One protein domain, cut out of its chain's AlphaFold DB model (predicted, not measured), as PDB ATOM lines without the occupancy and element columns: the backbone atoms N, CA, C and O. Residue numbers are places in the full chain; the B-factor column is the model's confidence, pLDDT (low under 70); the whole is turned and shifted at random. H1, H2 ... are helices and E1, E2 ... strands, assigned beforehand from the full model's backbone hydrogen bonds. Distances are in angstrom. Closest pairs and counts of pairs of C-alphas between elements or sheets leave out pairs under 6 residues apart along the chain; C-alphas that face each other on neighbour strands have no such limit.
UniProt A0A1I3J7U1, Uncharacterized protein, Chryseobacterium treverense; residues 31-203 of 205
ATOM      1  N   VAL A  31     -54.230  30.859 -16.670       86.75
ATOM      2  CA  VAL A  31     -53.954  29.913 -15.585       86.75
ATOM      3  C   VAL A  31     -53.215  30.630 -14.477       86.75
ATOM      4  O   VAL A  31     -52.159  31.221 -14.697       86.75
ATOM      5  N   ARG A  32     -53.744  30.543 -13.262       88.00
ATOM      6  CA  ARG A  32     -53.087  31.054 -12.065       88.00
ATOM      7  C   ARG A  32     -52.904  29.923 -11.066       88.00
ATOM      8  O   ARG A  32     -53.865  29.284 -10.649       88.00
ATOM      9  N   PHE A  33     -51.656  29.712 -10.667       87.75
ATOM     10  CA  PHE A  33     -51.291  28.808  -9.584       87.75
ATOM     11  C   PHE A  33     -51.170  29.600  -8.279       87.75
ATOM     12  O   PHE A  33     -50.474  30.619  -8.238       87.75
ATOM     13  N   VAL A  34     -51.830  29.138  -7.221       87.19
ATOM     14  CA  VAL A  34     -51.798  29.761  -5.892       87.19
ATOM     15  C   VAL A  34     -51.524  28.694  -4.847       87.19
ATOM     16  O   VAL A  34     -52.207  27.676  -4.816       87.19
ATOM     17  N   VAL A  35     -50.567  28.924  -3.954       84.56
ATOM     18  CA  VAL A  35     -50.419  28.071  -2.774       84.56
ATOM     19  C   VAL A  35     -51.348  28.551  -1.676       84.56
ATOM     20  O   VAL A  35     -51.118  29.583  -1.058       84.56
ATOM     21  N   GLU A  36     -52.377  27.774  -1.375       81.88
ATOM     22  CA  GLU A  36     -53.327  28.151  -0.334       81.88
ATOM     23  C   GLU A  36     -52.793  27.908   1.070       81.88
ATOM     24  O   GLU A  36     -53.072  28.690   1.976       81.88
ATOM     25  N   LYS A  37     -52.098  26.787   1.295       81.94
ATOM     26  CA  LYS A  37     -51.646  26.424   2.637       81.94
ATOM     27  C   LYS A  37     -50.601  25.319   2.616       81.94
ATOM     28  O   LYS A  37     -50.836  24.252   2.068       81.94
ATOM     29  N   GLY A  38     -49.502  25.514   3.335       79.06
ATOM     30  CA  GLY A  38     -48.697  24.396   3.837       79.06
ATOM     31  C   GLY A  38     -49.140  23.988   5.245       79.06
ATOM     32  O   GLY A  38     -49.660  24.817   6.005       79.06
ATOM     33  N   LYS A  39     -48.907  22.741   5.646       84.69
ATOM     34  CA  LYS A  39     -49.025  22.340   7.051       84.69
ATOM     35  C   LYS A  39     -47.973  21.307   7.423       84.69
ATOM     36  O   LYS A  39     -47.907  20.244   6.813       84.69
ATOM     37  N   PHE A  40     -47.235  21.585   8.495       84.25
ATOM     38  CA  PHE A  40     -46.315  20.626   9.097       84.25
ATOM     39  C   PHE A  40     -47.077  19.568   9.895       84.25
ATOM     40  O   PHE A  40     -47.947  19.882  10.718       84.25
ATOM     41  N   LEU A  41     -46.756  18.305   9.634       86.75
ATOM     42  CA  LEU A  41     -47.407  17.144  10.217       86.75
ATOM     43  C   LEU A  41     -46.396  16.322  11.019       86.75
ATOM     44  O   LEU A  41     -45.632  15.515  10.486       86.75
ATOM     45  N   PHE A  42     -46.465  16.507  12.330       87.94
ATOM     46  CA  PHE A  42     -45.746  15.724  13.316       87.94
ATOM     47  C   PHE A  42     -46.405  14.358  13.481       87.94
ATOM     48  O   PHE A  42     -47.631  14.243  13.597       87.94
ATOM     49  N   ASP A  43     -45.564  13.332  13.504       88.06
ATOM     50  CA  ASP A  43     -45.865  12.041  14.114       88.06
ATOM     51  C   ASP A  43     -45.377  12.027  15.570       88.06
ATOM     52  O   ASP A  43     -44.732  12.963  16.042       88.06
ATOM     53  N   GLN A  44     -45.664  10.949  16.296       85.81
ATOM     54  CA  GLN A  44     -45.299  10.852  17.708       85.81
ATOM     55  C   GLN A  44     -43.780  10.955  17.942       85.81
ATOM     56  O   GLN A  44     -43.359  11.568  18.920       85.81
ATOM     57  N   LYS A  45     -42.953  10.394  17.048       89.31
ATOM     58  CA  LYS A  45     -41.485  10.426  17.169       89.31
ATOM     59  C   LYS A  45     -40.942  11.845  16.980       89.31
ATOM     60  O   LYS A  45     -40.219  12.336  17.838       89.31
ATOM     61  N   SER A  46     -41.319  12.511  15.890       86.75
ATOM     62  CA  SER A  46     -40.923  13.902  15.610       86.75
ATOM     63  C   SER A  46     -41.451  14.872  16.664       86.75
ATOM     64  O   SER A  46     -40.734  15.784  17.054       86.75
ATOM     65  N   TYR A  47     -42.658  14.642  17.193       88.19
ATOM     66  CA  TYR A  47     -43.188  15.435  18.300       88.19
ATOM     67  C   TYR A  47     -42.355  15.292  19.580       88.19
ATOM     68  O   TYR A  47     -42.091  16.290  20.241       88.19
ATOM     69  N   LYS A  48     -41.920  14.074  19.935       88.12
ATOM     70  CA  LYS A  48     -41.048  13.861  21.104       88.12
ATOM     71  C   LYS A  48     -39.716  14.599  20.960       88.12
ATOM     72  O   LYS A  48     -39.272  15.210  21.925       88.12
ATOM     73  N   ILE A  49     -39.119  14.573  19.766       87.75
ATOM     74  CA  ILE A  49     -37.879  15.309  19.467       87.75
ATOM     75  C   ILE A  49     -38.108  16.814  19.639       87.75
ATOM     76  O   ILE A  49     -37.381  17.450  20.394       87.75
ATOM     77  N   TYR A  50     -39.173  17.342  19.028       85.56
ATOM     78  CA  TYR A  50     -39.568  18.747  19.167       85.56
ATOM     79  C   TYR A  50     -39.746  19.154  20.623       85.56
ATOM     80  O   TYR A  50     -39.234  20.180  21.056       85.56
ATOM     81  N   LYS A  51     -40.478  18.338  21.386       85.69
ATOM     82  CA  LYS A  51     -40.767  18.624  22.786       85.69
ATOM     83  C   LYS A  51     -39.481  18.682  23.608       85.69
ATOM     84  O   LYS A  51     -39.312  19.644  24.342       85.69
ATOM     85  N   LYS A  52     -38.574  17.716  23.425       87.31
ATOM     86  CA  LYS A  52     -37.278  17.702  24.110       87.31
ATOM     87  C   LYS A  52     -36.455  18.951  23.785       87.31
ATOM     88  O   LYS A  52     -36.055  19.652  24.698       87.31
ATOM     89  N   GLN A  53     -36.280  19.278  22.503       83.44
ATOM     90  CA  GLN A  53     -35.528  20.472  22.094       83.44
ATOM     91  C   GLN A  53     -36.145  21.764  22.648       83.44
ATOM     92  O   GLN A  53     -35.433  22.657  23.093       83.44
ATOM     93  N   SER A  54     -37.477  21.851  22.662       81.50
ATOM     94  CA  SER A  54     -38.182  22.990  23.248       81.50
ATOM     95  C   SER A  54     -37.982  23.091  24.763       81.50
ATOM     96  O   SER A  54     -37.947  24.204  25.280       81.50
ATOM     97  N   GLU A  55     -37.914  21.967  25.475       84.69
ATOM     98  CA  GLU A  55     -37.677  21.929  26.922       84.69
ATOM     99  C   GLU A  55     -36.221  22.282  27.253       84.69
ATOM    100  O   GLU A  55     -35.998  23.142  28.104       84.69
ATOM    101  N   ASP A  56     -35.259  21.712  26.520       83.19
ATOM    102  CA  ASP A  56     -33.824  21.999  26.656       83.19
ATOM    103  C   ASP A  56     -33.542  23.501  26.436       83.19
ATOM    104  O   ASP A  56     -32.797  24.128  27.192       83.19
ATOM    105  N   PHE A  57     -34.204  24.113  25.446       78.94
ATOM    106  CA  PHE A  57     -34.112  25.550  25.181       78.94
ATOM    107  C   PHE A  57     -34.660  26.398  26.339       78.94
ATOM    108  O   PHE A  57     -33.983  27.310  26.810       78.94
ATOM    109  N   LEU A  58     -35.859  26.078  26.841       81.56
ATOM    110  CA  LEU A  58     -36.453  26.794  27.977       81.56
ATOM    111  C   LEU A  58     -35.591  26.681  29.240       81.56
ATOM    112  O   LEU A  58     -35.530  27.614  30.040       81.56
ATOM    113  N   GLU A  59     -34.933  25.542  29.448       85.12
ATOM    114  CA  GLU A  59     -33.990  25.373  30.551       85.12
ATOM    115  C   GLU A  59     -32.739  26.247  30.367       85.12
ATOM    116  O   GLU A  59     -32.289  26.880  31.324       85.12
ATOM    117  N   SER A  60     -32.208  26.331  29.145       81.75
ATOM    118  CA  SER A  60     -31.084  27.212  28.810       81.75
ATOM    119  C   SER A  60     -31.419  28.694  29.018       81.75
ATOM    120  O   SER A  60     -30.613  29.429  29.596       81.75
ATOM    121  N   GLU A  61     -32.615  29.137  28.615       82.56
ATOM    122  CA  GLU A  61     -33.097  30.499  28.884       82.56
ATOM    123  C   GLU A  61     -33.176  30.767  30.391       82.56
ATOM    124  O   GLU A  61     -32.606  31.742  30.873       82.56
ATOM    125  N   ARG A  62     -33.772  29.853  31.171       86.12
ATOM    126  CA  ARG A  62     -33.848  29.999  32.637       86.12
ATOM    127  C   ARG A  62     -32.470  30.097  33.288       86.12
ATOM    128  O   ARG A  62     -32.286  30.907  34.192       86.12
ATOM    129  N   LYS A  63     -31.507  29.283  32.846       85.38
ATOM    130  CA  LYS A  63     -30.121  29.343  33.341       85.38
ATOM    131  C   LYS A  63     -29.478  30.688  33.015       85.38
ATOM    132  O   LYS A  63     -28.831  31.273  33.880       85.38
ATOM    133  N   THR A  64     -29.697  31.193  31.804       83.44
ATOM    134  CA  THR A  64     -29.202  32.507  31.378       83.44
ATOM    135  C   THR A  64     -29.790  33.625  32.239       83.44
ATOM    136  O   THR A  64     -29.040  34.437  32.777       83.44
ATOM    137  N   ASP A  65     -31.104  33.613  32.462       84.56
ATOM    138  CA  ASP A  65     -31.786  34.582  33.323       84.56
ATOM    139  C   ASP A  65     -31.253  34.547  34.760       84.56
ATOM    140  O   ASP A  65     -31.067  35.592  35.386       84.56
ATOM    141  N   SER A  66     -30.990  33.354  35.302       85.94
ATOM    142  CA  SER A  66     -30.380  33.197  36.625       85.94
ATOM    143  C   SER A  66     -28.977  33.805  36.694       85.94
ATOM    144  O   SER A  66     -28.666  34.477  37.677       85.94
ATOM    145  N   ILE A  67     -28.147  33.615  35.662       85.06
ATOM    146  CA  ILE A  67     -26.794  34.190  35.592       85.06
ATOM    147  C   ILE A  67     -26.861  35.720  35.526       85.06
ATOM    148  O   ILE A  67     -26.179  36.386  36.301       85.06
ATOM    149  N   LEU A  68     -27.716  36.277  34.664       84.62
ATOM    150  CA  LEU A  68     -27.889  37.728  34.523       84.62
ATOM    151  C   LEU A  68     -28.433  38.376  35.804       84.62
ATOM    152  O   LEU A  68     -28.006  39.467  36.172       84.62
ATOM    153  N   LYS A  69     -29.334  37.698  36.526       86.56
ATOM    154  CA  LYS A  69     -29.804  38.160  37.844       86.56
ATOM    155  C   LYS A  69     -28.698  38.152  38.897       86.56
ATOM    156  O   LYS A  69     -28.673  39.041  39.740       86.56
ATOM    157  N   ALA A  70     -27.814  37.154  38.870       87.94
ATOM    158  CA  ALA A  70     -26.709  37.042  39.820       87.94
ATOM    159  C   ALA A  70     -25.566  38.026  39.514       87.94
ATOM    160  O   ALA A  70     -24.918  38.515  40.437       87.94
ATOM    161  N   ASN A  71     -25.319  38.330  38.238       86.12
ATOM    162  CA  ASN A  71     -24.335  39.322  37.819       86.12
ATOM    163  C   ASN A  71     -24.816  40.081  36.563       86.12
ATOM    164  O   ASN A  71     -24.594  39.615  35.440       86.12
ATOM    165  N   PRO A  72     -25.417  41.273  36.741       81.50
ATOM    166  CA  PRO A  72     -26.011  42.050  35.649       81.50
ATOM    167  C   PRO A  72     -25.021  42.515  34.576       81.50
ATOM    168  O   PRO A  72     -25.436  42.865  33.476       81.50
ATOM    169  N   ASN A  73     -23.721  42.531  34.887       87.06
ATOM    170  CA  ASN A  73     -22.678  43.028  33.991       87.06
ATOM    171  C   ASN A  73     -22.053  41.921  33.120       87.06
ATOM    172  O   ASN A  73     -21.171  42.209  32.313       87.06
ATOM    173  N   ILE A  74     -22.469  40.656  33.278       81.06
ATOM    174  CA  ILE A  74     -22.001  39.554  32.426       81.06
ATOM    175  C   ILE A  74     -22.719  39.599  31.079       81.06
ATOM    176  O   ILE A  74     -23.945  39.622  31.004       81.06
ATOM    177  N   PHE A  75     -21.943  39.525  30.000       73.62
ATOM    178  CA  PHE A  75     -22.478  39.350  28.658       73.62
ATOM    179  C   PHE A  75     -22.666  37.856  28.362       73.62
ATOM    180  O   PHE A  75     -21.691  37.118  28.227       73.62
ATOM    181  N   VAL A  76     -23.918  37.403  28.259       71.06
ATOM    182  CA  VAL A  76     -24.254  36.033  27.838       71.06
ATOM    183  C   VAL A  76     -24.814  36.081  26.423       71.06
ATOM    184  O   VAL A  76     -25.799  36.766  26.162       71.06
ATOM    185  N   THR A  77     -24.198  35.347  25.497       62.81
ATOM    186  CA  THR A  77     -24.750  35.161  24.149       62.81
ATOM    187  C   THR A  77     -25.567  33.878  24.118       62.81
ATOM    188  O   THR A  77     -25.013  32.784  24.212       62.81
ATOM    189  N   VAL A  78     -26.885  34.009  23.974       61.53
ATOM    190  CA  VAL A  78     -27.766  32.876  23.676       61.53
ATOM    191  C   VAL A  78     -27.810  32.727  22.163       61.53
ATOM    192  O   VAL A  78     -28.347  33.586  21.465       61.53
ATOM    193  N   ILE A  79     -27.210  31.657  21.643       56.97
ATOM    194  CA  ILE A  79     -27.365  31.307  20.231       56.97
ATOM    195  C   ILE A  79     -28.752  30.695  20.082       56.97
ATOM    196  O   ILE A  79     -28.989  29.557  20.482       56.97
ATOM    197  N   ASP A  80     -29.670  31.477  19.527       54.81
ATOM    198  CA  ASP A  80     -30.969  30.985  19.100       54.81
ATOM    199  C   ASP A  80     -30.818  30.280  17.742       54.81
ATOM    200  O   ASP A  80     -30.922  30.889  16.675       54.81
ATOM    201  N   ASP A  81     -30.522  28.981  17.782       51.56
ATOM    202  CA  ASP A  81     -30.419  28.114  16.604       51.56
ATOM    203  C   ASP A  81     -31.790  27.754  16.005       51.56
ATOM    204  O   ASP A  81     -31.870  27.059  14.989       51.56
ATOM    205  N   ARG A  82     -32.884  28.305  16.552       54.62
ATOM    206  CA  ARG A  82     -34.225  28.253  15.962       54.62
ATOM    207  C   ARG A  82     -34.328  29.160  14.740       54.62
ATOM    208  O   ARG A  82     -35.370  29.797  14.555       54.62
ATOM    209  N   THR A  83     -33.286  29.246  13.906       44.09
ATOM    210  CA  THR A  83     -33.348  29.956  12.630       44.09
ATOM    211  C   THR A  83     -34.618  29.471  11.956       44.09
ATOM    212  O   THR A  83     -34.777  28.279  11.683       44.09
ATOM    213  N   ILE A  84     -35.597  30.375  11.850       45.00
ATOM    214  CA  ILE A  84     -36.899  30.066  11.285       45.00
ATOM    215  C   ILE A  84     -36.626  29.943   9.798       45.00
ATOM    216  O   ILE A  84     -36.892  30.855   9.016       45.00
ATOM    217  N   ASP A  85     -36.094  28.797   9.401       43.69
ATOM    218  CA  ASP A  85     -36.250  28.305   8.062       43.69
ATOM    219  C   ASP A  85     -37.734  27.964   7.974       43.69
ATOM    220  O   ASP A  85     -38.191  26.825   8.083       43.69
ATOM    221  N   PHE A  86     -38.529  29.024   7.763       42.53
ATOM    222  CA  PHE A  86     -39.700  28.926   6.918       42.53
ATOM    223  C   PHE A  86     -39.299  28.011   5.774       42.53
ATOM    224  O   PHE A  86     -38.160  28.129   5.315       42.53
ATOM    225  N   PRO A  87     -40.184  27.130   5.295       42.50
ATOM    226  CA  PRO A  87     -39.867  26.376   4.108       42.50
ATOM    227  C   PRO A  87     -39.622  27.419   3.015       42.50
ATOM    228  O   PRO A  87     -40.567  27.955   2.431       42.50
ATOM    229  N   ARG A  88     -38.346  27.768   2.792       44.06
ATOM    230  CA  ARG A  88     -37.874  28.356   1.561       44.06
ATOM    231  C   ARG A  88     -38.366  27.326   0.588       44.06
ATOM    232  O   ARG A  88     -38.085  26.137   0.732       44.06
ATOM    233  N   PHE A  89     -39.276  27.750  -0.272       47.25
ATOM    234  CA  PHE A  89     -39.668  26.905  -1.370       47.25
ATOM    235  C   PHE A  89     -38.378  26.658  -2.132       47.25
ATOM    236  O   PHE A  89     -37.927  27.522  -2.879       47.25
ATOM    237  N   ASP A  90     -37.750  25.519  -1.835       51.84
ATOM    238  CA  ASP A  90     -36.588  25.041  -2.547       51.84
ATOM    239  C   ASP A  90     -36.941  25.047  -4.029       51.84
ATOM    240  O   ASP A  90     -38.120  24.977  -4.417       51.84
ATOM    241  N   SER A  91     -35.905  25.100  -4.858       53.91
ATOM    242  CA  SER A  91     -35.981  24.937  -6.311       53.91
ATOM    243  C   SER A  91     -37.065  23.937  -6.742       53.91
ATOM    244  O   SER A  91     -37.824  24.229  -7.662       53.91
ATOM    245  N   ALA A  92     -37.236  22.833  -6.005       60.56
ATOM    246  CA  ALA A  92     -38.267  21.815  -6.190       60.56
ATOM    247  C   ALA A  92     -39.695  22.355  -6.389       60.56
ATOM    248  O   ALA A  92     -40.394  21.875  -7.280       60.56
ATOM    249  N   THR A  93     -40.153  23.357  -5.626       65.69
ATOM    250  CA  THR A  93     -41.545  23.804  -5.793       65.69
ATOM    251  C   THR A  93     -41.729  24.893  -6.850       65.69
ATOM    252  O   THR A  93     -42.789  24.985  -7.472       65.69
ATOM    253  N   ALA A  94     -40.698  25.701  -7.102       70.50
ATOM    254  CA  ALA A  94     -40.680  26.570  -8.276       70.50
ATOM    255  C   ALA A  94     -40.681  25.724  -9.562       70.50
ATOM    256  O   ALA A  94     -41.499  25.953 -10.453       70.50
ATOM    257  N   VAL A  95     -39.854  24.672  -9.594       71.94
ATOM    258  CA  VAL A  95     -39.850  23.636 -10.637       71.94
ATOM    259  C   VAL A  95     -41.226  22.979 -10.739       71.94
ATOM    260  O   VAL A  95     -41.740  22.818 -11.842       71.94
ATOM    261  N   PHE A  96     -41.877  22.680  -9.611       77.75
ATOM    262  CA  PHE A  96     -43.230  22.126  -9.606       77.75
ATOM    263  C   PHE A  96     -44.276  23.026 -10.229       77.75
ATOM    264  O   PHE A  96     -45.023  22.578 -11.097       77.75
ATOM    265  N   LYS A  97     -44.312  24.297  -9.832       83.56
ATOM    266  CA  LYS A  97     -45.204  25.279 -10.440       83.56
ATOM    267  C   LYS A  97     -44.978  25.347 -11.954       83.56
ATOM    268  O   LYS A  97     -45.950  25.273 -12.699       83.56
ATOM    269  N   ASN A  98     -43.728  25.478 -12.395       81.81
ATOM    270  CA  ASN A  98     -43.401  25.638 -13.813       81.81
ATOM    271  C   ASN A  98     -43.815  24.407 -14.620       81.81
ATOM    272  O   ASN A  98     -44.608  24.526 -15.547       81.81
ATOM    273  N   LYS A  99     -43.416  23.214 -14.179       80.38
ATOM    274  CA  LYS A  99     -43.792  21.964 -14.841       80.38
ATOM    275  C   LYS A  99     -45.303  21.720 -14.840       80.38
ATOM    276  O   LYS A  99     -45.826  21.177 -15.808       80.38
ATOM    277  N   ILE A 100     -46.034  22.116 -13.793       83.69
ATOM    278  CA  ILE A 100     -47.504  22.088 -13.818       83.69
ATOM    279  C   ILE A 100     -48.038  22.977 -14.938       83.69
ATOM    280  O   ILE A 100     -48.878  22.531 -15.714       83.69
ATOM    281  N   LEU A 101     -47.570  24.224 -15.013       81.75
ATOM    282  CA  LEU A 101     -48.037  25.180 -16.016       81.75
ATOM    283  C   LEU A 101     -47.688  24.727 -17.442       81.75
ATOM    284  O   LEU A 101     -48.486  24.945 -18.344       81.75
ATOM    285  N   GLU A 102     -46.558  24.045 -17.624       81.69
ATOM    286  CA  GLU A 102     -46.134  23.456 -18.901       81.69
ATOM    287  C   GLU A 102     -46.968  22.228 -19.307       81.69
ATOM    288  O   GLU A 102     -47.211  22.011 -20.492       81.69
ATOM    289  N   ASN A 103     -47.415  21.413 -18.345       78.69
ATOM    290  CA  ASN A 103     -48.064  20.125 -18.627       78.69
ATOM    291  C   ASN A 103     -49.599  20.155 -18.558       78.69
ATOM    292  O   ASN A 103     -50.251  19.197 -18.992       78.69
ATOM    293  N   ILE A 104     -50.207  21.212 -18.011       80.12
ATOM    294  CA  ILE A 104     -51.665  21.350 -18.032       80.12
ATOM    295  C   ILE A 104     -52.110  21.690 -19.452       80.12
ATOM    296  O   ILE A 104     -51.885  22.786 -19.959       80.12
ATOM    297  N   LYS A 105     -52.855  20.766 -20.056       81.06
ATOM    298  CA  LYS A 105     -53.581  21.033 -21.302       81.06
ATOM    299  C   LYS A 105     -54.886  21.745 -20.965       81.06
ATOM    300  O   LYS A 105     -55.692  21.175 -20.229       81.06
ATOM    301  N   LEU A 106     -55.082  22.958 -21.478       76.19
ATOM    302  CA  LEU A 106     -56.256  23.799 -21.189       76.19
ATOM    303  C   LEU A 106     -57.387  23.656 -22.200       76.19
ATOM    304  O   LEU A 106     -58.505  24.085 -21.914       76.19
ATOM    305  N   ASP A 107     -57.110  23.032 -23.340       69.88
ATOM    306  CA  ASP A 107     -58.115  22.807 -24.367       69.88
ATOM    307  C   ASP A 107     -59.269  21.988 -23.764       69.88
ATOM    308  O   ASP A 107     -59.058  20.972 -23.086       69.88
ATOM    309  N   GLU A 108     -60.491  22.496 -23.938       70.12
ATOM    310  CA  GLU A 108     -61.741  21.912 -23.427       70.12
ATOM    311  C   GLU A 108     -61.865  21.815 -21.891       70.12
ATOM    312  O   GLU A 108     -62.624  20.981 -21.373       70.12
ATOM    313  N   LYS A 109     -61.120  22.625 -21.127       78.38
ATOM    314  CA  LYS A 109     -61.263  22.661 -19.663       78.38
ATOM    315  C   LYS A 109     -62.383  23.580 -19.208       78.38
ATOM    316  O   LYS A 109     -62.595  24.660 -19.756       78.38
ATOM    317  N   LYS A 110     -63.071  23.169 -18.142       85.19
ATOM    318  CA  LYS A 110     -64.052  24.035 -17.478       85.19
ATOM    319  C   LYS A 110     -63.327  25.125 -16.698       85.19
ATOM    320  O   LYS A 110     -62.398  24.842 -15.939       85.19
ATOM    321  N   LEU A 111     -63.800  26.358 -16.860       89.31
ATOM    322  CA  LEU A 111     -63.321  27.488 -16.076       89.31
ATOM    323  C   LEU A 111     -63.658  27.287 -14.598       89.31
ATOM    324  O   LEU A 111     -64.709  26.743 -14.245       89.31
ATOM    325  N   GLY A 112     -62.763  27.740 -13.730       91.38
ATOM    326  CA  GLY A 112     -62.992  27.785 -12.299       91.38
ATOM    327  C   GLY A 112     -61.778  27.436 -11.448       91.38
ATOM    328  O   GLY A 112     -60.630  27.444 -11.894       91.38
ATOM    329  N   LEU A 113     -62.067  27.136 -10.182       92.75
ATOM    330  CA  LEU A 113     -61.088  26.881  -9.131       92.75
ATOM    331  C   LEU A 113     -60.951  25.379  -8.874       92.75
ATOM    332  O   LEU A 113     -61.936  24.681  -8.617       92.75
ATOM    333  N   ASN A 114     -59.713  24.897  -8.865       93.56
ATOM    334  CA  ASN A 114     -59.376  23.516  -8.545       93.56
ATOM    335  C   ASN A 114     -58.370  23.501  -7.397       93.56
ATOM    336  O   ASN A 114     -57.218  23.866  -7.600       93.56
ATOM    337  N   THR A 115     -58.812  23.081  -6.212       94.56
ATOM    338  CA  THR A 115     -58.014  23.029  -4.982       94.56
ATOM    339  C   THR A 115     -57.615  21.594  -4.683       94.56
ATOM    340  O   THR A 115     -58.458  20.692  -4.660       94.56
ATOM    341  N   MET A 116     -56.336  21.366  -4.416       94.56
ATOM    342  CA  MET A 116     -55.746  20.041  -4.251       94.56
ATOM    343  C   MET A 116     -54.762  20.008  -3.082       94.56
ATOM    344  O   MET A 116     -54.247  21.036  -2.656       94.56
ATOM    345  N   SER A 117     -54.498  18.808  -2.569       93.75
ATOM    346  CA  SER A 117     -53.554  18.537  -1.482       93.75
ATOM    347  C   SER A 117     -52.615  17.393  -1.860       93.75
ATOM    348  O   SER A 117     -53.056  16.371  -2.394       93.75
ATOM    349  N   ILE A 118     -51.331  17.557  -1.543       91.50
ATOM    350  CA  ILE A 118     -50.300  16.520  -1.626       91.50
ATOM    351  C   ILE A 118     -49.771  16.271  -0.225       91.50
ATOM    352  O   ILE A 118     -49.291  17.186   0.438       91.50
ATOM    353  N   PHE A 119     -49.817  15.017   0.207       91.88
ATOM    354  CA  PHE A 119     -49.076  14.576   1.375       91.88
ATOM    355  C   PHE A 119     -47.679  14.141   0.943       91.88
ATOM    356  O   PHE A 119     -47.537  13.199   0.155       91.88
ATOM    357  N   ILE A 120     -46.676  14.803   1.502       89.19
ATOM    358  CA  ILE A 120     -45.256  14.542   1.299       89.19
ATOM    359  C   ILE A 120     -44.708  13.982   2.610       89.19
ATOM    360  O   ILE A 120     -44.970  14.526   3.687       89.19
ATOM    361  N   ASP A 121     -44.003  12.858   2.539       90.75
ATOM    362  CA  ASP A 121     -43.428  12.237   3.727       90.75
ATOM    363  C   ASP A 121     -42.084  12.865   4.137       90.75
ATOM    364  O   ASP A 121     -41.533  13.735   3.465       90.75
ATOM    365  N   LYS A 122     -41.530  12.382   5.250       89.00
ATOM    366  CA  LYS A 122     -40.208  12.780   5.760       89.00
ATOM    367  C   LYS A 122     -39.038  12.502   4.809       89.00
ATOM    368  O   LYS A 122     -37.967  13.052   5.012       89.00
ATOM    369  N   ALA A 123     -39.211  11.643   3.808       87.69
ATOM    370  CA  ALA A 123     -38.199  11.393   2.785       87.69
ATOM    371  C   ALA A 123     -38.376  12.311   1.565       87.69
ATOM    372  O   ALA A 123     -37.676  12.134   0.570       87.69
ATOM    373  N   GLY A 124     -39.330  13.248   1.610       82.88
ATOM    374  CA  GLY A 124     -39.644  14.112   0.481       82.88
ATOM    375  C   GLY A 124     -40.427  13.405  -0.629       82.88
ATOM    376  O   GLY A 124     -40.504  13.900  -1.750       82.88
ATOM    377  N   LYS A 125     -41.025  12.239  -0.363       87.31
ATOM    378  CA  LYS A 125     -41.809  11.507  -1.363       87.31
ATOM    379  C   LYS A 125     -43.282  11.866  -1.261       87.31
ATOM    380  O   LYS A 125     -43.879  11.790  -0.184       87.31
ATOM    381  N   ALA A 126     -43.901  12.187  -2.393       88.44
ATOM    382  CA  ALA A 126     -45.349  12.323  -2.471       88.44
ATOM    383  C   ALA A 126     -46.000  10.945  -2.254       88.44
ATOM    384  O   ALA A 126     -45.753  10.003  -3.004       88.44
ATOM    385  N   ARG A 127     -46.837  10.800  -1.220       90.94
ATOM    386  CA  ARG A 127     -47.522   9.521  -0.921       90.94
ATOM    387  C   ARG A 127     -49.003   9.545  -1.207       90.94
ATOM    388  O   ARG A 127     -49.584   8.502  -1.494       90.94
ATOM    389  N   LYS A 128     -49.644  10.704  -1.063       93.00
ATOM    390  CA  LYS A 128     -51.092  10.827  -1.248       93.00
ATOM    391  C   LYS A 128     -51.416  12.113  -1.977       93.00
ATOM    392  O   LYS A 128     -50.832  13.152  -1.698       93.00
ATOM    393  N   PHE A 129     -52.396  12.024  -2.862       93.94
ATOM    394  CA  PHE A 129     -52.962  13.153  -3.580       93.94
ATOM    395  C   PHE A 129     -54.463  13.208  -3.318       93.94
ATOM    396  O   PHE A 129     -55.144  12.181  -3.387       93.94
ATOM    397  N   ARG A 130     -54.980  14.401  -3.037       95.50
ATOM    398  CA  ARG A 130     -56.404  14.653  -2.816       95.50
ATOM    399  C   ARG A 130     -56.854  15.830  -3.663       95.50
ATOM    400  O   ARG A 130     -56.242  16.891  -3.633       95.50
ATOM    401  N   CYS A 131     -57.960  15.653  -4.370       95.31
ATOM    402  CA  CYS A 131     -58.672  16.740  -5.027       95.31
ATOM    403  C   CYS A 131     -59.737  17.237  -4.038       95.31
ATOM    404  O   CYS A 131     -60.684  16.510  -3.750       95.31
ATOM    405  N   LEU A 132     -59.523  18.413  -3.442       94.19
ATOM    406  CA  LEU A 132     -60.373  18.965  -2.378       94.19
ATOM    407  C   LEU A 132     -61.591  19.694  -2.957       94.19
ATOM    408  O   LEU A 132     -62.704  19.528  -2.471       94.19
ATOM    409  N   LYS A 133     -61.375  20.481  -4.014       93.81
ATOM    410  CA  LYS A 133     -62.414  21.188  -4.768       93.81
ATOM    411  C   LYS A 133     -62.066  21.132  -6.248       93.81
ATOM    412  O   LYS A 133     -60.899  21.259  -6.602       93.81
ATOM    413  N   SER A 134     -63.054  20.936  -7.116       93.06
ATOM    414  CA  SER A 134     -62.794  20.790  -8.547       93.06
ATOM    415  C   SER A 134     -63.917  21.363  -9.390       93.06
ATOM    416  O   SER A 134     -65.012  20.806  -9.427       93.06
ATOM    417  N   SER A 135     -63.617  22.453 -10.091       92.38
ATOM    418  CA  SER A 135     -64.427  22.915 -11.218       92.38
ATOM    419  C   SER A 135     -64.240  22.020 -12.452       92.38
ATOM    420  O   SER A 135     -65.186  21.823 -13.212       92.38
ATOM    421  N   ASP A 136     -63.057  21.412 -12.617       90.44
ATOM    422  CA  ASP A 136     -62.768  20.418 -13.653       90.44
ATOM    423  C   ASP A 136     -61.940  19.238 -13.113       90.44
ATOM    424  O   ASP A 136     -60.737  19.342 -12.844       90.44
ATOM    425  N   ARG A 137     -62.569  18.058 -13.025       90.19
ATOM    426  CA  ARG A 137     -61.902  16.831 -12.559       90.19
ATOM    427  C   ARG A 137     -60.742  16.405 -13.458       90.19
ATOM    428  O   ARG A 137     -59.819  15.747 -12.974       90.19
ATOM    429  N   LYS A 138     -60.744  16.776 -14.746       90.75
ATOM    430  CA  LYS A 138     -59.644  16.462 -15.664       90.75
ATOM    431  C   LYS A 138     -58.344  17.146 -15.215       90.75
ATOM    432  O   LYS A 138     -57.288  16.540 -15.374       90.75
ATOM    433  N   ILE A 139     -58.411  18.346 -14.623       90.56
ATOM    434  CA  ILE A 139     -57.235  19.048 -14.073       90.56
ATOM    435  C   ILE A 139     -56.674  18.260 -12.887       90.56
ATOM    436  O   ILE A 139     -55.501  17.894 -12.894       90.56
ATOM    437  N   CYS A 140     -57.518  17.889 -11.917       91.81
ATOM    438  CA  CYS A 140     -57.086  17.057 -10.791       91.81
ATOM    439  C   CYS A 140     -56.442  15.736 -11.249       91.81
ATOM    440  O   CYS A 140     -55.429  15.322 -10.690       91.81
ATOM    441  N   ASN A 141     -56.990  15.090 -12.282       90.88
ATOM    442  CA  ASN A 141     -56.451  13.836 -12.812       90.88
ATOM    443  C   ASN A 141     -55.092  14.004 -13.504       90.88
ATOM    444  O   ASN A 141     -54.216  13.164 -13.305       90.88
ATOM    445  N   GLN A 142     -54.901  15.063 -14.300       90.38
ATOM    446  CA  GLN A 142     -53.605  15.350 -14.929       90.38
ATOM    447  C   GLN A 142     -52.529  15.570 -13.868       90.38
ATOM    448  O   GLN A 142     -51.467  14.956 -13.917       90.38
ATOM    449  N   ILE A 143     -52.845  16.367 -12.852       90.06
ATOM    450  CA  ILE A 143     -51.891  16.688 -11.797       90.06
ATOM    451  C   ILE A 143     -51.605  15.479 -10.910       90.06
ATOM    452  O   ILE A 143     -50.450  15.240 -10.574       90.06
ATOM    453  N   LYS A 144     -52.616  14.658 -10.598       91.31
ATOM    454  CA  LYS A 144     -52.403  13.380  -9.907       91.31
ATOM    455  C   LYS A 144     -51.378  12.522 -10.647       91.31
ATOM    456  O   LYS A 144     -50.466  12.012 -10.011       91.31
ATOM    457  N   LYS A 145     -51.528  12.359 -11.966       88.81
ATOM    458  CA  LYS A 145     -50.586  11.573 -12.779       88.81
ATOM    459  C   LYS A 145     -49.183  12.171 -12.724       88.81
ATOM    460  O   LYS A 145     -48.239  11.441 -12.467       88.81
ATOM    461  N   LEU A 146     -49.081  13.488 -12.896       86.75
ATOM    462  CA  LEU A 146     -47.826  14.231 -12.895       86.75
ATOM    463  C   LEU A 146     -47.060  14.089 -11.566       86.75
ATOM    464  O   LEU A 146     -45.887  13.738 -11.580       86.75
ATOM    465  N   ILE A 147     -47.726  14.259 -10.421       86.00
ATOM    466  CA  ILE A 147     -47.096  14.215  -9.085       86.00
ATOM    467  C   ILE A 147     -46.419  12.874  -8.774       86.00
ATOM    468  O   ILE A 147     -45.449  12.841  -8.022       86.00
ATOM    469  N   PHE A 148     -46.929  11.770  -9.317       83.75
ATOM    470  CA  PHE A 148     -46.378  10.435  -9.063       83.75
ATOM    471  C   PHE A 148     -45.373   9.972 -10.125       83.75
ATOM    472  O   PHE A 148     -44.927   8.828 -10.074       83.75
ATOM    473  N   THR A 149     -44.997  10.840 -11.066       82.00
ATOM    474  CA  THR A 149     -43.855  10.582 -11.956       82.00
ATOM    475  C   THR A 149     -42.534  10.783 -11.210       82.00
ATOM    476  O   THR A 149     -42.490  11.464 -10.184       82.00
ATOM    477  N   GLU A 150     -41.445  10.187 -11.702       72.75
ATOM    478  CA  GLU A 150     -40.134  10.240 -11.034       72.75
ATOM    479  C   GLU A 150     -39.639  11.669 -10.796       72.75
ATOM    480  O   GLU A 150     -39.139  11.973  -9.710       72.75
ATOM    481  N   ASP A 151     -39.898  12.551 -11.757       70.69
ATOM    482  CA  ASP A 151     -39.628  13.989 -11.718       70.69
ATOM    483  C   ASP A 151     -40.205  14.704 -10.493       70.69
ATOM    484  O   ASP A 151     -39.687  15.735 -10.065       70.69
ATOM    485  N   PHE A 152     -41.296  14.169  -9.950       70.38
ATOM    486  CA  PHE A 152     -42.050  14.733  -8.838       70.38
ATOM    487  C   PHE A 152     -42.052  13.857  -7.598       70.38
ATOM    488  O   PHE A 152     -42.642  14.220  -6.583       70.38
ATOM    489  N   ASN A 153     -41.370  12.718  -7.646       69.38
ATOM    490  CA  ASN A 153     -41.299  11.781  -6.536       69.38
ATOM    491  C   ASN A 153     -40.121  12.078  -5.587       69.38
ATOM    492  O   ASN A 153     -39.877  11.320  -4.651       69.38
ATOM    493  N   LYS A 154     -39.373  13.162  -5.822       71.12
ATOM    494  CA  LYS A 154     -38.231  13.589  -5.001       71.12
ATOM    495  C   LYS A 154     -38.341  15.080  -4.681       71.12
ATOM    496  O   LYS A 154     -37.746  15.916  -5.351       71.12
ATOM    497  N   TRP A 155     -39.139  15.412  -3.673       78.00
ATOM    498  CA  TRP A 155     -39.176  16.752  -3.088       78.00
ATOM    499  C   TRP A 155     -38.094  16.861  -2.018       78.00
ATOM    500  O   TRP A 155     -37.690  15.855  -1.434       78.00
ATOM    501  N   SER A 156     -37.659  18.079  -1.708       79.19
ATOM    502  CA  SER A 156     -36.886  18.303  -0.488       79.19
ATOM    503  C   SER A 156     -37.739  17.951   0.739       79.19
ATOM    504  O   SER A 156     -38.916  18.329   0.792       79.19
ATOM    505  N   PRO A 157     -37.188  17.234   1.736       80.88
ATOM    506  CA  PRO A 157     -37.884  16.990   2.991       80.88
ATOM    507  C   PRO A 157     -38.288  18.294   3.681       80.88
ATOM    508  O   PRO A 157     -37.506  19.239   3.759       80.88
ATOM    509  N   ALA A 158     -39.503  18.334   4.227       80.94
ATOM    510  CA  ALA A 158     -39.935  19.476   5.016       80.94
ATOM    511  C   ALA A 158     -39.258  19.459   6.390       80.94
ATOM    512  O   ALA A 158     -39.280  18.446   7.097       80.94
ATOM    513  N   ASN A 159     -38.708  20.606   6.776       78.50
ATOM    514  CA  ASN A 159     -38.017  20.796   8.039       78.50
ATOM    515  C   ASN A 159     -38.738  21.862   8.880       78.50
ATOM    516  O   ASN A 159     -39.169  22.886   8.351       78.50
ATOM    517  N   TYR A 160     -38.921  21.594  10.171       76.81
ATOM    518  CA  TYR A 160     -39.483  22.525  11.146       76.81
ATOM    519  C   TYR A 160     -38.566  22.570  12.370       76.81
ATOM    520  O   TYR A 160     -38.520  21.600  13.124       76.81
ATOM    521  N   TYR A 161     -37.842  23.679  12.558       74.88
ATOM    522  CA  TYR A 161     -36.818  23.842  13.606       74.88
ATOM    523  C   TYR A 161     -35.811  22.679  13.660       74.88
ATOM    524  O   TYR A 161     -35.627  22.046  14.694       74.88
ATOM    525  N   GLY A 162     -35.211  22.326  12.521       74.31
ATOM    526  CA  GLY A 162     -34.244  21.223  12.429       74.31
ATOM    527  C   GLY A 162     -34.867  19.817  12.421       74.31
ATOM    528  O   GLY A 162     -34.160  18.828  12.222       74.31
ATOM    529  N   ILE A 163     -36.186  19.698  12.590       80.94
ATOM    530  CA  ILE A 163     -36.896  18.422  12.640       80.94
ATOM    531  C   ILE A 163     -37.553  18.124  11.301       80.94
ATOM    532  O   ILE A 163     -38.479  18.808  10.860       80.94
ATOM    533  N   VAL A 164     -37.145  17.009  10.700       86.50
ATOM    534  CA  VAL A 164     -37.792  16.487   9.497       86.50
ATOM    535  C   VAL A 164     -39.187  15.954   9.834       86.50
ATOM    536  O   VAL A 164     -39.365  15.060  10.674       86.50
ATOM    537  N   VAL A 165     -40.193  16.484   9.146       86.69
ATOM    538  CA  VAL A 165     -41.613  16.193   9.377       86.69
ATOM    539  C   VAL A 165     -42.327  15.868   8.071       86.69
ATOM    540  O   VAL A 165     -41.843  16.157   6.982       86.69
ATOM    541  N   ASN A 166     -43.504  15.246   8.174       90.00
ATOM    542  CA  ASN A 166     -44.370  15.123   7.007       90.00
ATOM    543  C   ASN A 166     -44.977  16.499   6.688       90.00
ATOM    544  O   ASN A 166     -45.111  17.354   7.571       90.00
ATOM    545  N   PHE A 167     -45.415  16.697   5.450       86.69
ATOM    546  CA  PHE A 167     -45.963  17.966   4.990       86.69
ATOM    547  C   PHE A 167     -47.238  17.758   4.179       86.69
ATOM    548  O   PHE A 167     -47.308  16.888   3.314       86.69
ATOM    549  N   ASP A 168     -48.264  18.553   4.474       89.38
ATOM    550  CA  ASP A 168     -49.481  18.636   3.664       89.38
ATOM    551  C   ASP A 168     -49.431  19.934   2.859       89.38
ATOM    552  O   ASP A 168     -49.543  21.031   3.416       89.38
ATOM    553  N   PHE A 169     -49.214  19.800   1.554       87.56
ATOM    554  CA  PHE A 169     -49.109  20.908   0.619       87.56
ATOM    555  C   PHE A 169     -50.439  21.116  -0.102       87.56
ATOM    556  O   PHE A 169     -50.843  20.281  -0.910       87.56
ATOM    557  N   VAL A 170     -51.120  22.224   0.189       90.81
ATOM    558  CA  VAL A 170     -52.404  22.603  -0.409       90.81
ATOM    559  C   VAL A 170     -52.205  23.756  -1.382       90.81
ATOM    560  O   VAL A 170     -51.704  24.822  -1.017       90.81
ATOM    561  N   PHE A 171     -52.648  23.557  -2.615       90.94
ATOM    562  CA  PHE A 171     -52.547  24.543  -3.681       90.94
ATOM    563  C   PHE A 171     -53.791  24.531  -4.561       90.94
ATOM    564  O   PHE A 171     -54.582  23.587  -4.546       90.94
ATOM    565  N   SER A 172     -53.920  25.588  -5.348       92.31
ATOM    566  CA  SER A 172     -55.020  25.809  -6.263       92.31
ATOM    567  C   SER A 172     -54.549  26.202  -7.648       92.31
ATOM    568  O   SER A 172     -53.614  26.984  -7.813       92.31
ATOM    569  N   ILE A 173     -55.248  25.668  -8.644       91.62
ATOM    570  CA  ILE A 173     -55.140  26.050 -10.045       91.62
ATOM    571  C   ILE A 173     -56.463  26.697 -10.444       91.62
ATOM    572  O   ILE A 173     -57.523  26.065 -10.411       91.62
ATOM    573  N   ILE A 174     -56.382  27.969 -10.811       91.19
ATOM    574  CA  ILE A 174     -57.493  28.765 -11.321       91.19
ATOM    575  C   ILE A 174     -57.337  28.837 -12.835       91.19
ATOM    576  O   ILE A 174     -56.288  29.263 -13.313       91.19
ATOM    577  N   VAL A 175     -58.374  28.447 -13.570       90.12
ATOM    578  CA  VAL A 175     -58.462  28.638 -15.022       90.12
ATOM    579  C   VAL A 175     -59.627  29.580 -15.272       90.12
ATOM    580  O   VAL A 175     -60.776  29.187 -15.095       90.12
ATOM    581  N   ASP A 176     -59.350  30.840 -15.593       89.38
ATOM    582  CA  ASP A 176     -60.394  31.859 -15.742       89.38
ATOM    583  C   ASP A 176     -59.906  33.049 -16.578       89.38
ATOM    584  O   ASP A 176     -58.705  33.313 -16.648       89.38
ATOM    585  N   TYR A 177     -60.826  33.810 -17.168       87.06
ATOM    586  CA  TYR A 177     -60.502  35.078 -17.833       87.06
ATOM    587  C   TYR A 177     -60.134  36.159 -16.810       87.06
ATOM    588  O   TYR A 177     -59.187  36.921 -17.009       87.06
ATOM    589  N   ASN A 178     -60.807  36.154 -15.652       86.44
ATOM    590  CA  ASN A 178     -60.502  37.040 -14.533       86.44
ATOM    591  C   ASN A 178     -60.192  36.239 -13.261       86.44
ATOM    592  O   ASN A 178     -61.062  35.960 -12.437       86.44
ATOM    593  N   SER A 179     -58.915  35.907 -13.073       80.44
ATOM    594  CA  SER A 179     -58.449  35.187 -11.878       80.44
ATOM    595  C   SER A 179     -58.387  36.042 -10.599       80.44
ATOM    596  O   SER A 179     -58.123  35.494  -9.528       80.44
ATOM    597  N   LEU A 180     -58.620  37.362 -10.677       81.19
ATOM    598  CA  LEU A 180     -58.605  38.263  -9.513       81.19
ATOM    599  C   LEU A 180     -59.890  38.177  -8.684       81.19
ATOM    600  O   LEU A 180     -59.862  38.502  -7.503       81.19
ATOM    601  N   LYS A 181     -60.993  37.671  -9.257       86.06
ATOM    602  CA  LYS A 181     -62.249  37.446  -8.514       86.06
ATOM    603  C   LYS A 181     -62.128  36.384  -7.413       86.06
ATOM    604  O   LYS A 181     -63.015  36.251  -6.577       86.06
ATOM    605  N   TYR A 182     -61.050  35.600  -7.433       83.94
ATOM    606  CA  TYR A 182     -60.714  34.656  -6.379       83.94
ATOM    607  C   TYR A 182     -59.831  35.366  -5.351       83.94
ATOM    608  O   TYR A 182     -58.661  35.641  -5.635       83.94
ATOM    609  N   ASP A 183     -60.364  35.617  -4.151       84.50
ATOM    610  CA  ASP A 183     -59.596  36.137  -3.007       84.50
ATOM    611  C   ASP A 183     -58.710  35.036  -2.397       84.50
ATOM    612  O   ASP A 183     -58.886  34.569  -1.274       84.50
ATOM    613  N   LEU A 184     -57.772  34.547  -3.209       81.88
ATOM    614  CA  LEU A 184     -56.764  33.570  -2.830       81.88
ATOM    615  C   LEU A 184     -55.385  34.211  -2.939       81.88
ATOM    616  O   LEU A 184     -55.000  34.785  -3.967       81.88
ATOM    617  N   LYS A 185     -54.618  34.077  -1.861       78.38
ATOM    618  CA  LYS A 185     -53.249  34.576  -1.741       78.38
ATOM    619  C   LYS A 185     -52.339  33.435  -1.328       78.38
ATOM    620  O   LYS A 185     -52.773  32.514  -0.639       78.38
ATOM    621  N   ASN A 186     -51.077  33.526  -1.741       75.81
ATOM    622  CA  ASN A 186     -50.068  32.582  -1.291       75.81
ATOM    623  C   ASN A 186     -49.969  32.655   0.233       75.81
ATOM    624  O   ASN A 186     -49.562  33.685   0.772       75.81
ATOM    625  N   LYS A 187     -50.366  31.591   0.930       74.00
ATOM    626  CA  LYS A 187     -50.317  31.533   2.389       74.00
ATOM    627  C   LYS A 187     -49.433  30.375   2.813       74.00
ATOM    628  O   LYS A 187     -49.824  29.210   2.879       74.00
ATOM    629  N   TRP A 188     -48.198  30.736   3.120       67.31
ATOM    630  CA  TRP A 188     -47.205  29.807   3.630       67.31
ATOM    631  C   TRP A 188     -47.498  29.429   5.078       67.31
ATOM    632  O   TRP A 188     -48.135  30.166   5.838       67.31
ATOM    633  N   SER A 189     -47.091  28.222   5.455       61.50
ATOM    634  CA  SER A 189     -47.462  27.656   6.743       61.50
ATOM    635  C   SER A 189     -46.708  28.301   7.898       61.50
ATOM    636  O   SER A 189     -45.493  28.168   7.991       61.50
ATOM    637  N   ARG A 190     -47.459  28.863   8.850       58.09
ATOM    638  CA  ARG A 190     -47.097  28.864  10.283       58.09
ATOM    639  C   ARG A 190     -47.813  27.750  11.065       58.09
ATOM    640  O   ARG A 190     -47.636  27.608  12.266       58.09
ATOM    641  N   GLY A 191     -48.687  26.989  10.400       67.50
ATOM    642  CA  GLY A 191     -49.549  26.001  11.044       67.50
ATOM    643  C   GLY A 191     -48.911  24.617  11.126       67.50
ATOM    644  O   GLY A 191     -48.442  24.083  10.121       67.50
ATOM    645  N   SER A 192     -49.003  23.997  12.297       73.31
ATOM    646  CA  SER A 192     -48.643  22.599  12.538       73.31
ATOM    647  C   SER A 192     -49.814  21.845  13.182       73.31
ATOM    648  O   SER A 192     -50.852  22.423  13.511       73.31
ATOM    649  N   ASN A 193     -49.705  20.525  13.328       78.56
ATOM    650  CA  ASN A 193     -50.621  19.731  14.157       78.56
ATOM    651  C   ASN A 193     -50.126  19.555  15.609       78.56
ATOM    652  O   ASN A 193     -50.655  18.687  16.299       78.56
ATOM    653  N   LEU A 194     -49.168  20.367  16.080       77.00
ATOM    654  CA  LEU A 194     -48.571  20.246  17.421       77.00
ATOM    655  C   LEU A 194     -49.607  20.295  18.555       77.00
ATOM    656  O   LEU A 194     -49.539  19.480  19.473       77.00
ATOM    657  N   GLN A 195     -50.618  21.167  18.450       73.00
ATOM    658  CA  GLN A 195     -51.695  21.284  19.447       73.00
ATOM    659  C   GLN A 195     -52.414  19.950  19.712       73.00
ATOM    660  O   GLN A 195     -52.810  19.677  20.841       73.00
ATOM    661  N   LYS A 196     -52.522  19.071  18.702       73.31
ATOM    662  CA  LYS A 196     -53.160  17.749  18.850       73.31
ATOM    663  C   LYS A 196     -52.377  16.799  19.759       73.31
ATOM    664  O   LYS A 196     -52.954  15.857  20.289       73.31
ATOM    665  N   PHE A 197     -51.068  17.002  19.891       70.62
ATOM    666  CA  PHE A 197     -50.221  16.214  20.783       70.62
ATOM    667  C   PHE A 197     -50.136  16.827  22.181       70.62
ATOM    668  O   PHE A 197     -50.006  16.096  23.157       70.62
ATOM    669  N   GLN A 198     -50.262  18.152  22.290       66.19
ATOM    670  CA  GLN A 198     -50.347  18.838  23.581       66.19
ATOM    671  C   GLN A 198     -51.633  18.454  24.327       66.19
ATOM    672  O   GLN A 198     -51.554  18.047  25.483       66.19
ATOM    673  N   SER A 199     -52.789  18.465  23.650       62.53
ATOM    674  CA  SER A 199     -54.085  18.128  24.265       62.53
ATOM    675  C   SER A 199     -54.206  16.669  24.720       62.53
ATOM    676  O   SER A 199     -54.917  16.367  25.671       62.53
ATOM    677  N   ARG A 200     -53.490  15.743  24.070       59.75
ATOM    678  CA  ARG A 200     -53.460  14.327  24.475       59.75
ATOM    679  C   ARG A 200     -52.630  14.078  25.732       59.75
ATOM    680  O   ARG A 200     -52.878  13.095  26.410       59.75
ATOM    681  N   ASN A 201     -51.670  14.947  26.046       52.56
ATOM    682  CA  ASN A 201     -50.838  14.825  27.247       52.56
ATOM    683  C   ASN A 201     -51.409  15.591  28.452       52.56
ATOM    684  O   ASN A 201     -51.007  15.317  29.576       52.56
ATOM    685  N   SER A 202     -52.341  16.528  28.247       49.28
ATOM    686  CA  SER A 202     -53.027  17.241  29.338       49.28
ATOM    687  C   SER A 202     -54.163  16.445  29.989       49.28
ATOM    688  O   SER A 202     -54.707  16.896  30.985       49.28
ATOM    689  N   HIS A 203     -54.544  15.288  29.438       42.44
ATOM    690  CA  HIS A 203     -55.507  14.361  30.057       42.44
ATOM    691  C   HIS A 203     -54.843  13.257  30.896       42.44
ATOM    692  O   HIS A 203     -55.537  12.403  31.434       42.44
TER     693      HIS A 203
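Overview. This is residues 31 to 203 of the 205 residues of an uncharacterized protein of Chryseobacterium treverense (UniProt A0A1I3J7U1). A strongly twisted sheet, with the long strands E1, E5, E2 and E3, makes the body; H3 packs over one face, and the long helix H1 runs out from one end as an arm, at whose tip residues 69 to 74 stand free. Residues 71 to 90, with no named element, lead back from that tip to H2, which only grazes the sheet, while the short H4 lies near H1. The printed part has 173 residues with four named helices and five named strands: along the chain E1 comes first, then the helices H1 and H2, the hairpin of E2 and E3, the helix H3, the hairpin of E4 and E5, and last the helix H4; the class is mixed, helices and strands, and the sheet is branched, with E5 the antiparallel neighbour of E1, of E2 and of E4, and E2 also that of E3. The whole is loose, with a radius of gyration of the C-alphas of 20.9 A, and spans 74 by 32 by 31 A, the arm making much of the length.

Along the chain. The sheet has E5, residues 163 to 176, 39.2 A; E1, residues 31 to 41, 29.5 A, from C-alpha 31 at (-53.954, 29.913, -15.585); E2, residues 112 to 120, 26.0 A; E3, residues 126 to 134, 20.3 A; and E4, residues 158 to 160. H1, residues 44 to 70, is 39.0 A long and ends with C-alpha 70 at (-26.709, 37.042, 39.820). H2 is residues 91 to 103, 17.9 A, H3 residues 137 to 147, 15.4 A, and H4 residues 195 to 201, ending with C-alpha 201 at (-50.838, 14.825, 27.247).

Arrangement. E5 bends by 52 degrees at residue 166. E1 lies on one side of E5, at 158 degrees, with N 34 and O 172 2.9 A apart. E2 and E4 lie on the other side: E2 at 165 degrees, with N 116 and O 171 at 2.8 A, and E4, a hairpin with E5, with N 160 and O 163 at 2.9 A. E2 and E3 form a hairpin, with N 117 and O 130 at 2.8 A. H3 is on the sheet at a height of 7.6 A, over E2, and runs only just along the strands, at 29 degrees to E2 on the local plane; the C-alphas of Cys 131 in E3 and Cys 140 are the closest of E3 and H3, at 6.0 A. H2 and H3 are close but not clearly touching; their closest C-alphas, Ile 100 and Ile 143, are 7.2 A apart. H1 only grazes the sheet with residues 45 to 53, the C-alphas of Ser 46 and Val 165 being the closest of H1 and E5, at 6.7 A. H4, not on the sheet, is about perpendicular to H1 at 86 degrees and close but not clearly touching, the closest C-alphas being Tyr 47 and Phe 197, 7.5 A apart. In H1, H2 and H3 every O i to N i+4 pair is within hydrogen-bond range; in H4 1 of 3 is, beside 2 of 4 O i to N i+3 pairs.

Size, cuts and confidence. The C-alphas farthest apart, Ala 70 and Glu 108, are 73.9 A apart. The printed part has no cut; the links H1 to H2 and E5 to H4 are long. Mean pLDDT of the printed part is 79.7, and it is under 70 at residues 77 to 93, 107, 153, 188 to 191 and 198 to 203.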